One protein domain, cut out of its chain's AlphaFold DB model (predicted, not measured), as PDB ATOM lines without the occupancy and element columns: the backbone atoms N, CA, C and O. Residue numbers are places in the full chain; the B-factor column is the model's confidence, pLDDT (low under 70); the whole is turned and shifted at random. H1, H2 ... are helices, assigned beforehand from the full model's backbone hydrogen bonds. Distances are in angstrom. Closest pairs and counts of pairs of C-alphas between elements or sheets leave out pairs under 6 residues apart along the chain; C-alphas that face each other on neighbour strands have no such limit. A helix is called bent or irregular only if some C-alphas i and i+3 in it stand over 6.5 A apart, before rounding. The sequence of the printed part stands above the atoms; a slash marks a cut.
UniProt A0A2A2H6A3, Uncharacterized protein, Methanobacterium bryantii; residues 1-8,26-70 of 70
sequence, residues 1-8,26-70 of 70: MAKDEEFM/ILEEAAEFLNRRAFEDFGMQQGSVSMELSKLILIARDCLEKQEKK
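What this domain is: This is residues 1 to 8 and 26 to 70 of the 70 residues of an uncharacterized protein of Methanobacterium bryantii (UniProt A0A2A2H6A3). Two helices, H2 and the longer H3, meet near their ends in an L-shaped corner at residues 42 to 45, and a short third helix, H1, lies beside H3 near Lys 55, on the side away from the body of H2. The contacts are few, and the second half of the long arm, residues 59 to 70, of which 59 to 68 belong to H3, sticks out free of the rest. The printed part has 53 residues with three named helices, in the order H1, H2, H3 along the chain, and no named strand, and its class is all helix. The whole is loose, with a radius of gyration of the C-alphas of 13.5 A, and the C-alphas span 38 by 28 by 16 A along their three main axes.

How they stand to each other: The first helix is H1, residues 2 to 8, and it is apart from H2, residues 28 to 41, the next helix along the chain. H1 is close to H3, residues 46 to 68, but not clearly touching it, with 1 pair of C-alphas within 8 A. The closest C-alphas of the two are those of Phe 7 and Lys 55, 7.4 A apart. The lines of H1 and H3 stand at a steep tilt of 50 degrees, and the two run opposite ways, with 12.6 A from centre to centre. H2 and H3 are joined by a tight link of 4 residues, 42 to 45. They are close but not clearly touching, with 2 pairs of C-alphas within 8 A, and the closest C-alphas are those of Phe 39 and Gln 46, 7.4 A apart. The tilt between H2 and H3 is steep at 68 degrees, only just short of about perpendicular, and they run opposite ways, with 17.2 A from centre to centre. In H1 every O i to N i+4 pair is within hydrogen-bond range; in H2 7 of 10 such pairs are, and in H3 17 of 19.

Where its parts are: After Met 1, H1 runs from Ala 2, with its C-alpha at (-130.298, -210.075, 305.622), to Met 8. Beyond the cut, Ile 26 and Leu 27 come before H2, which runs from Glu 28 to Asp 41 and measures 18.8 A from first to last C-alpha; its first C-alpha is at (-123.683, -179.319, 316.594). H2 is irregular, but only just: C-alphas 35 and 38 are 6.7 A apart. H3 runs from Gln 46 to Glu 68, 35.2 A from first to last C-alpha, and ends at C-alpha 68 at (-128.846, -191.700, 288.634). H3 is irregular too, with C-alphas 47 and 50 at 7.2 A. Lys 69 and Lys 70 follow it.

The domain as a whole: The two C-alphas farthest apart are those of Gln 46 and Lys 70, at 38.7 A, while those of Met 1 and Lys 70 are 26.7 A apart. Residues 9 to 25 are not printed, and C-alphas 8 and 26 are 24.7 A apart across this cut; the link from H1 to H2 crosses it. Without residues 59 to 70, which stand free, the body has 41 residues and spans 32 by 19 by 16 A. The mean pLDDT of the printed part is 75.7, and the model's confidence is low, under 70, at 18 residues: 1 to 3, 35 to 47, and 69 to 70. H3 has a mean pLDDT of 82, H1 one of 76 and H2 one of 72.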
ATOM      1  N   MET A   1    -133.478-207.777 307.609       48.47
ATOM      2  CA  MET A   1    -132.652-208.711 308.399       48.47
ATOM      3  C   MET A   1    -131.394-209.106 307.624       48.47
ATOM      4  O   MET A   1    -130.332-208.719 308.073       48.47
ATOM      5  N   ALA A   2    -131.482-209.660 306.404       63.84
ATOM      6  CA  ALA A   2    -130.298-210.075 305.622       63.84
ATOM      7  C   ALA A   2    -129.215-208.994 305.354       63.84
ATOM      8  O   ALA A   2    -128.029-209.274 305.464       63.84
ATOM      9  N   LYS A   3    -129.595-207.744 305.038       65.12
ATOM     10  CA  LYS A   3    -128.618-206.673 304.724       65.12
ATOM     11  C   LYS A   3    -127.789-206.198 305.917       65.12
ATOM     12  O   LYS A   3    -126.677-205.711 305.740       65.12
ATOM     13  N   ASP A   4    -128.359-206.294 307.113       71.94
ATOM     14  CA  ASP A   4    -127.673-205.872 308.332       71.94
ATOM     15  C   ASP A   4    -126.595-206.880 308.709       71.94
ATOM     16  O   ASP A   4    -125.467-206.507 309.012       71.94
ATOM     17  N   GLU A   5    -126.924-208.165 308.597       80.25
ATOM     18  CA  GLU A   5    -125.989-209.267 308.818       80.25
ATOM     19  C   GLU A   5    -124.826-209.223 307.820       80.25
ATOM     20  O   GLU A   5    -123.671-209.298 308.234       80.25
ATOM     21  N   GLU A   6    -125.114-208.988 306.536       84.00
ATOM     22  CA  GLU A   6    -124.099-208.859 305.484       84.00
ATOM     23  C   GLU A   6    -123.133-207.691 305.749       84.00
ATOM     24  O   GLU A   6    -121.911-207.829 305.634       84.00
ATOM     25  N   PHE A   7    -123.662-206.534 306.161       84.81
ATOM     26  CA  PHE A   7    -122.831-205.393 306.539       84.81
ATOM     27  C   PHE A   7    -121.959-205.709 307.759       84.81
ATOM     28  O   PHE A   7    -120.765-205.403 307.759       84.81
ATOM     29  N   MET A   8    -122.532-206.336 308.788       83.31
ATOM     30  CA  MET A   8    -121.810-206.684 310.012       83.31
ATOM     31  C   MET A   8    -120.693-207.693 309.747       83.31
ATOM     32  O   MET A   8    -119.603-207.565 310.306       83.31
ATOM     33  N   ILE A  26    -119.216-181.856 311.536       84.88
ATOM     34  CA  ILE A  26    -120.667-182.039 311.491       84.88
ATOM     35  C   ILE A  26    -121.340-180.902 312.256       84.88
ATOM     36  O   ILE A  26    -120.687-180.203 313.031       84.88
ATOM     37  N   LEU A  27    -122.640-180.720 312.032       91.81
ATOM     38  CA  LEU A  27    -123.438-179.764 312.794       91.81
ATOM     39  C   LEU A  27    -123.487-180.152 314.277       91.81
ATOM     40  O   LEU A  27    -123.451-181.337 314.621       91.81
ATOM     41  N   GLU A  28    -123.609-179.145 315.140       87.19
ATOM     42  CA  GLU A  28    -123.683-179.319 316.594       87.19
ATOM     43  C   GLU A  28    -124.822-180.265 316.992       87.19
ATOM     44  O   GLU A  28    -124.590-181.224 317.720       87.19
ATOM     45  N   GLU A  29    -126.013-180.086 316.421       86.81
ATOM     46  CA  GLU A  29    -127.176-180.952 316.661       86.81
ATOM     47  C   GLU A  29    -126.915-182.430 316.317       86.81
ATOM     48  O   GLU A  29    -127.346-183.334 317.035       86.81
ATOM     49  N   ALA A  30    -126.148-182.696 315.255       83.25
ATOM     50  CA  ALA A  30    -125.771-184.051 314.869       83.25
ATOM     51  C   ALA A  30    -124.740-184.636 315.845       83.25
ATOM     52  O   ALA A  30    -124.812-185.817 316.190       83.25
ATOM     53  N   ALA A  31    -123.806-183.810 316.326       83.00
ATOM     54  CA  ALA A  31    -122.848-184.203 317.351       83.00
ATOM     55  C   ALA A  31    -123.538-184.485 318.695       83.00
ATOM     56  O   ALA A  31    -123.200-185.463 319.361       83.00
ATOM     57  N   GLU A  32    -124.518-183.676 319.097       81.94
ATOM     58  CA  GLU A  32    -125.301-183.908 320.311       81.94
ATOM     59  C   GLU A  32    -126.121-185.194 320.217       81.94
ATOM     60  O   GLU A  32    -126.120-185.994 321.156       81.94
ATOM     61  N   PHE A  33    -126.779-185.429 319.077       78.88
ATOM     62  CA  PHE A  33    -127.521-186.663 318.842       78.88
ATOM     63  C   PHE A  33    -126.608-187.891 318.928       78.88
ATOM     64  O   PHE A  33    -126.929-188.833 319.654       78.88
ATOM     65  N   LEU A  34    -125.448-187.855 318.262       74.62
ATOM     66  CA  LEU A  34    -124.444-188.920 318.323       74.62
ATOM     67  C   LEU A  34    -123.964-189.182 319.753       74.62
ATOM     68  O   LEU A  34    -123.868-190.335 320.152       74.62
ATOM     69  N   ASN A  35    -123.677-188.132 320.524       69.50
ATOM     70  CA  ASN A  35    -123.071-188.264 321.850       69.50
ATOM     71  C   ASN A  35    -124.061-188.603 322.972       69.50
ATOM     72  O   ASN A  35    -123.638-189.160 323.981       69.50
ATOM     73  N   ARG A  36    -125.346-188.252 322.833       68.56
ATOM     74  CA  ARG A  36    -126.350-188.437 323.897       68.56
ATOM     75  C   ARG A  36    -127.391-189.502 323.571       68.56
ATOM     76  O   ARG A  36    -127.642-190.361 324.400       68.56
ATOM     77  N   ARG A  37    -127.998-189.456 322.381       59.31
ATOM     78  CA  ARG A  37    -129.190-190.267 322.060       59.31
ATOM     79  C   ARG A  37    -128.881-191.519 321.253       59.31
ATOM     80  O   ARG A  37    -129.472-192.557 321.507       59.31
ATOM     81  N   ALA A  38    -127.920-191.464 320.333       61.44
ATOM     82  CA  ALA A  38    -127.565-192.621 319.513       61.44
ATOM     83  C   ALA A  38    -127.024-193.797 320.354       61.44
ATOM     84  O   ALA A  38    -127.308-194.955 320.058       61.44
ATOM     85  N   PHE A  39    -126.290-193.509 321.434       62.94
ATOM     86  CA  PHE A  39    -125.797-194.532 322.361       62.94
ATOM     87  C   PHE A  39    -126.898-195.163 323.220       62.94
ATOM     88  O   PHE A  39    -126.882-196.377 323.421       62.94
ATOM     89  N   GLU A  40    -127.874-194.373 323.667       58.09
ATOM     90  CA  GLU A  40    -128.968-194.839 324.527       58.09
ATOM     91  C   GLU A  40    -130.077-195.552 323.734       58.09
ATOM     92  O   GLU A  40    -130.461-196.665 324.087       58.09
ATOM     93  N   ASP A  41    -130.537-194.964 322.626       57.03
ATOM     94  CA  ASP A  41    -131.694-195.458 321.863       57.03
ATOM     95  C   ASP A  41    -131.365-196.687 320.995       57.03
ATOM     96  O   ASP A  41    -132.244-197.494 320.694       57.03
ATOM     97  N   PHE A  42    -130.096-196.850 320.598       58.97
ATOM     98  CA  PHE A  42    -129.650-197.938 319.716       58.97
ATOM     99  C   PHE A  42    -128.668-198.910 320.384       58.97
ATOM    100  O   PHE A  42    -128.137-199.799 319.716       58.97
ATOM    101  N   GLY A  43    -128.408-198.766 321.690       57.44
ATOM    102  CA  GLY A  43    -127.480-199.633 322.428       57.44
ATOM    103  C   GLY A  43    -126.042-199.585 321.900       57.44
ATOM    104  O   GLY A  43    -125.297-200.562 322.013       57.44
ATOM    105  N   MET A  44    -125.650-198.472 321.277       62.66
ATOM    106  CA  MET A  44    -124.310-198.307 320.727       62.66
ATOM    107  C   MET A  44    -123.290-198.168 321.870       62.66
ATOM    108  O   MET A  44    -123.534-197.507 322.877       62.66
ATOM    109  N   GLN A  45    -122.108-198.763 321.709       61.69
ATOM    110  CA  GLN A  45    -120.950-198.462 322.557       61.69
ATOM    111  C   GLN A  45    -120.093-197.406 321.857       61.69
ATOM    112  O   GLN A  45    -120.091-197.337 320.634       61.69
ATOM    113  N   GLN A  46    -119.306-196.613 322.589       58.16
ATOM    114  CA  GLN A  46    -118.476-195.531 322.021       58.16
ATOM    115  C   GLN A  46    -117.604-195.969 320.815       58.16
ATOM    116  O   GLN A  46    -117.308-195.168 319.933       58.16
ATOM    117  N   GLY A  47    -117.251-197.260 320.730       63.31
ATOM    118  CA  GLY A  47    -116.515-197.867 319.614       63.31
ATOM    119  C   GLY A  47    -117.329-198.249 318.363       63.31
ATOM    120  O   GLY A  47    -116.728-198.678 317.381       63.31
ATOM    121  N   SER A  48    -118.661-198.115 318.355       72.50
ATOM    122  CA  SER A  48    -119.517-198.484 317.213       72.50
ATOM    123  C   SER A  48    -119.896-197.307 316.308       72.50
ATOM    124  O   SER A  48    -120.501-197.527 315.261       72.50
ATOM    125  N   VAL A  49    -119.492-196.072 316.637       78.31
ATOM    126  CA  VAL A  49    -119.793-194.876 315.821       78.31
ATOM    127  C   VAL A  49    -119.289-195.029 314.391       78.31
ATOM    128  O   VAL A  49    -120.039-194.805 313.447       78.31
ATOM    129  N   SER A  50    -118.038-195.460 314.209       80.88
ATOM    130  CA  SER A  50    -117.454-195.636 312.873       80.88
ATOM    131  C   SER A  50    -118.204-196.678 312.041       80.88
ATOM    132  O   SER A  50    -118.296-196.544 310.822       80.88
ATOM    133  N   MET A  51    -118.755-197.703 312.692       82.31
ATOM    134  CA  MET A  51    -119.519-198.763 312.045       82.31
ATOM    135  C   MET A  51    -120.876-198.240 311.567       82.31
ATOM    136  O   MET A  51    -121.187-198.341 310.382       82.31
ATOM    137  N   GLU A  52    -121.652-197.611 312.450       79.06
ATOM    138  CA  GLU A  52    -122.970-197.083 312.078       79.06
ATOM    139  C   GLU A  52    -122.871-195.930 311.076       79.06
ATOM    140  O   GLU A  52    -123.647-195.863 310.121       79.06
ATOM    141  N   LEU A  53    -121.857-195.070 311.212       82.75
ATOM    142  CA  LEU A  53    -121.585-194.026 310.228       82.75
ATOM    143  C   LEU A  53    -121.290-194.630 308.848       82.75
ATOM    144  O   LEU A  53    -121.832-194.169 307.843       82.75
ATOM    145  N   SER A  54    -120.488-195.698 308.791       85.81
ATOM    146  CA  SER A  54    -120.199-196.401 307.533       85.81
ATOM    147  C   SER A  54    -121.465-196.981 306.904       85.81
ATOM    148  O   SER A  54    -121.656-196.883 305.692       85.81
ATOM    149  N   LYS A  55    -122.363-197.546 307.717       84.56
ATOM    150  CA  LYS A  55    -123.649-198.082 307.257       84.56
ATOM    151  C   LYS A  55    -124.544-196.989 306.667       84.56
ATOM    152  O   LYS A  55    -125.062-197.166 305.565       84.56
ATOM    153  N   LEU A  56    -124.670-195.843 307.341       84.19
ATOM    154  CA  LEU A  56    -125.440-194.693 306.848       84.19
ATOM    155  C   LEU A  56    -124.906-194.164 305.511       84.19
ATOM    156  O   LEU A  56    -125.685-193.927 304.588       84.19
ATOM    157  N   ILE A  57    -123.582-194.031 305.379       86.62
ATOM    158  CA  ILE A  57    -122.942-193.554 304.144       86.62
ATOM    159  C   ILE A  57    -123.198-194.521 302.980       86.62
ATOM    160  O   ILE A  57    -123.519-194.080 301.876       86.62
ATOM    161  N   LEU A  58    -123.101-195.835 303.207       86.88
ATOM    162  CA  LEU A  58    -123.365-196.833 302.163       86.88
ATOM    163  C   LEU A  58    -124.835-196.842 301.727       86.88
ATOM    164  O   LEU A  58    -125.109-196.948 300.534       86.88
ATOM    165  N   ILE A  59    -125.775-196.668 302.662       87.19
ATOM    166  CA  ILE A  59    -127.200-196.507 302.331       87.19
ATOM    167  C   ILE A  59    -127.409-195.251 301.478       87.19
ATOM    168  O   ILE A  59    -128.100-195.314 300.462       87.19
ATOM    169  N   ALA A  60    -126.807-194.123 301.864       87.12
ATOM    170  CA  ALA A  60    -126.906-192.878 301.107       87.12
ATOM    171  C   ALA A  60    -126.358-193.040 299.679       87.12
ATOM    172  O   ALA A  60    -127.035-192.661 298.723       87.12
ATOM    173  N   ARG A  61    -125.192-193.682 299.524       89.81
ATOM    174  CA  ARG A  61    -124.610-194.021 298.217       89.81
ATOM    175  C   ARG A  61    -125.569-194.867 297.377       89.81
ATOM    176  O   ARG A  61    -125.880-194.490 296.253       89.81
ATOM    177  N   ASP A  62    -126.074-195.971 297.926       88.31
ATOM    178  CA  ASP A  62    -126.986-196.874 297.212       88.31
ATOM    179  C   ASP A  62    -128.277-196.161 296.765       88.31
ATOM    180  O   ASP A  62    -128.865-196.507 295.738       88.31
ATOM    181  N   CYS A  63    -128.754-195.184 297.541       90.06
ATOM    182  CA  CYS A  63    -129.904-194.359 297.181       90.06
ATOM    183  C   CYS A  63    -129.592-193.410 296.016       90.06
ATOM    184  O   CYS A  63    -130.399-193.328 295.090       90.06
ATOM    185  N   LEU A  64    -128.439-192.737 296.040       89.50
ATOM    186  CA  LEU A  64    -128.004-191.833 294.969       89.50
ATOM    187  C   LEU A  64    -127.775-192.593 293.654       89.50
ATOM    188  O   LEU A  64    -128.344-192.227 292.631       89.50
ATOM    189  N   GLU A  65    -127.073-193.727 293.695       88.56
ATOM    190  CA  GLU A  65    -126.817-194.556 292.505       88.56
ATOM    191  C   GLU A  65    -128.108-195.087 291.856       88.56
ATOM    192  O   GLU A  65    -128.166-195.329 290.649       88.56
ATOM    193  N   LYS A  66    -129.167-195.300 292.645       85.12
ATOM    194  CA  LYS A  66    -130.488-195.687 292.125       85.12
ATOM    195  C   LYS A  66    -131.240-194.528 291.485       85.12
ATOM    196  O   LYS A  66    -132.080-194.782 290.625       85.12
ATOM    197  N   GLN A  67    -130.996-193.297 291.930       77.19
ATOM    198  CA  GLN A  67    -131.585-192.104 291.328       77.19
ATOM    199  C   GLN A  67    -130.915-191.773 289.993       77.19
ATOM    200  O   GLN A  67    -131.620-191.441 289.054       77.19
ATOM    201  N   GLU A  68    -129.598-191.950 289.878       74.56
ATOM    202  CA  GLU A  68    -128.846-191.700 288.634       74.56
ATOM    203  C   GLU A  68    -129.121-192.725 287.519       74.56
ATOM    204  O   GLU A  68    -128.858-192.463 286.348       74.56
ATOM    205  N   LYS A  69    -129.643-193.906 287.871       65.81
ATOM    206  CA  LYS A  69    -130.024-194.973 286.924       65.81
ATOM    207  C   LYS A  69    -131.485-194.899 286.460       65.81
ATOM    208  O   LYS A  69    -131.929-195.805 285.751       65.81
ATOM    209  N   LYS A  70    -132.238-193.885 286.893       50.81
ATOM    210  CA  LYS A  70    -133.605-193.589 286.444       50.81
ATOM    211  C   LYS A  70    -133.605-192.424 285.469       50.81
ATOM    212  O   LYS A  70    -134.458-192.474 284.560       50.81
TER     213      LYS A  70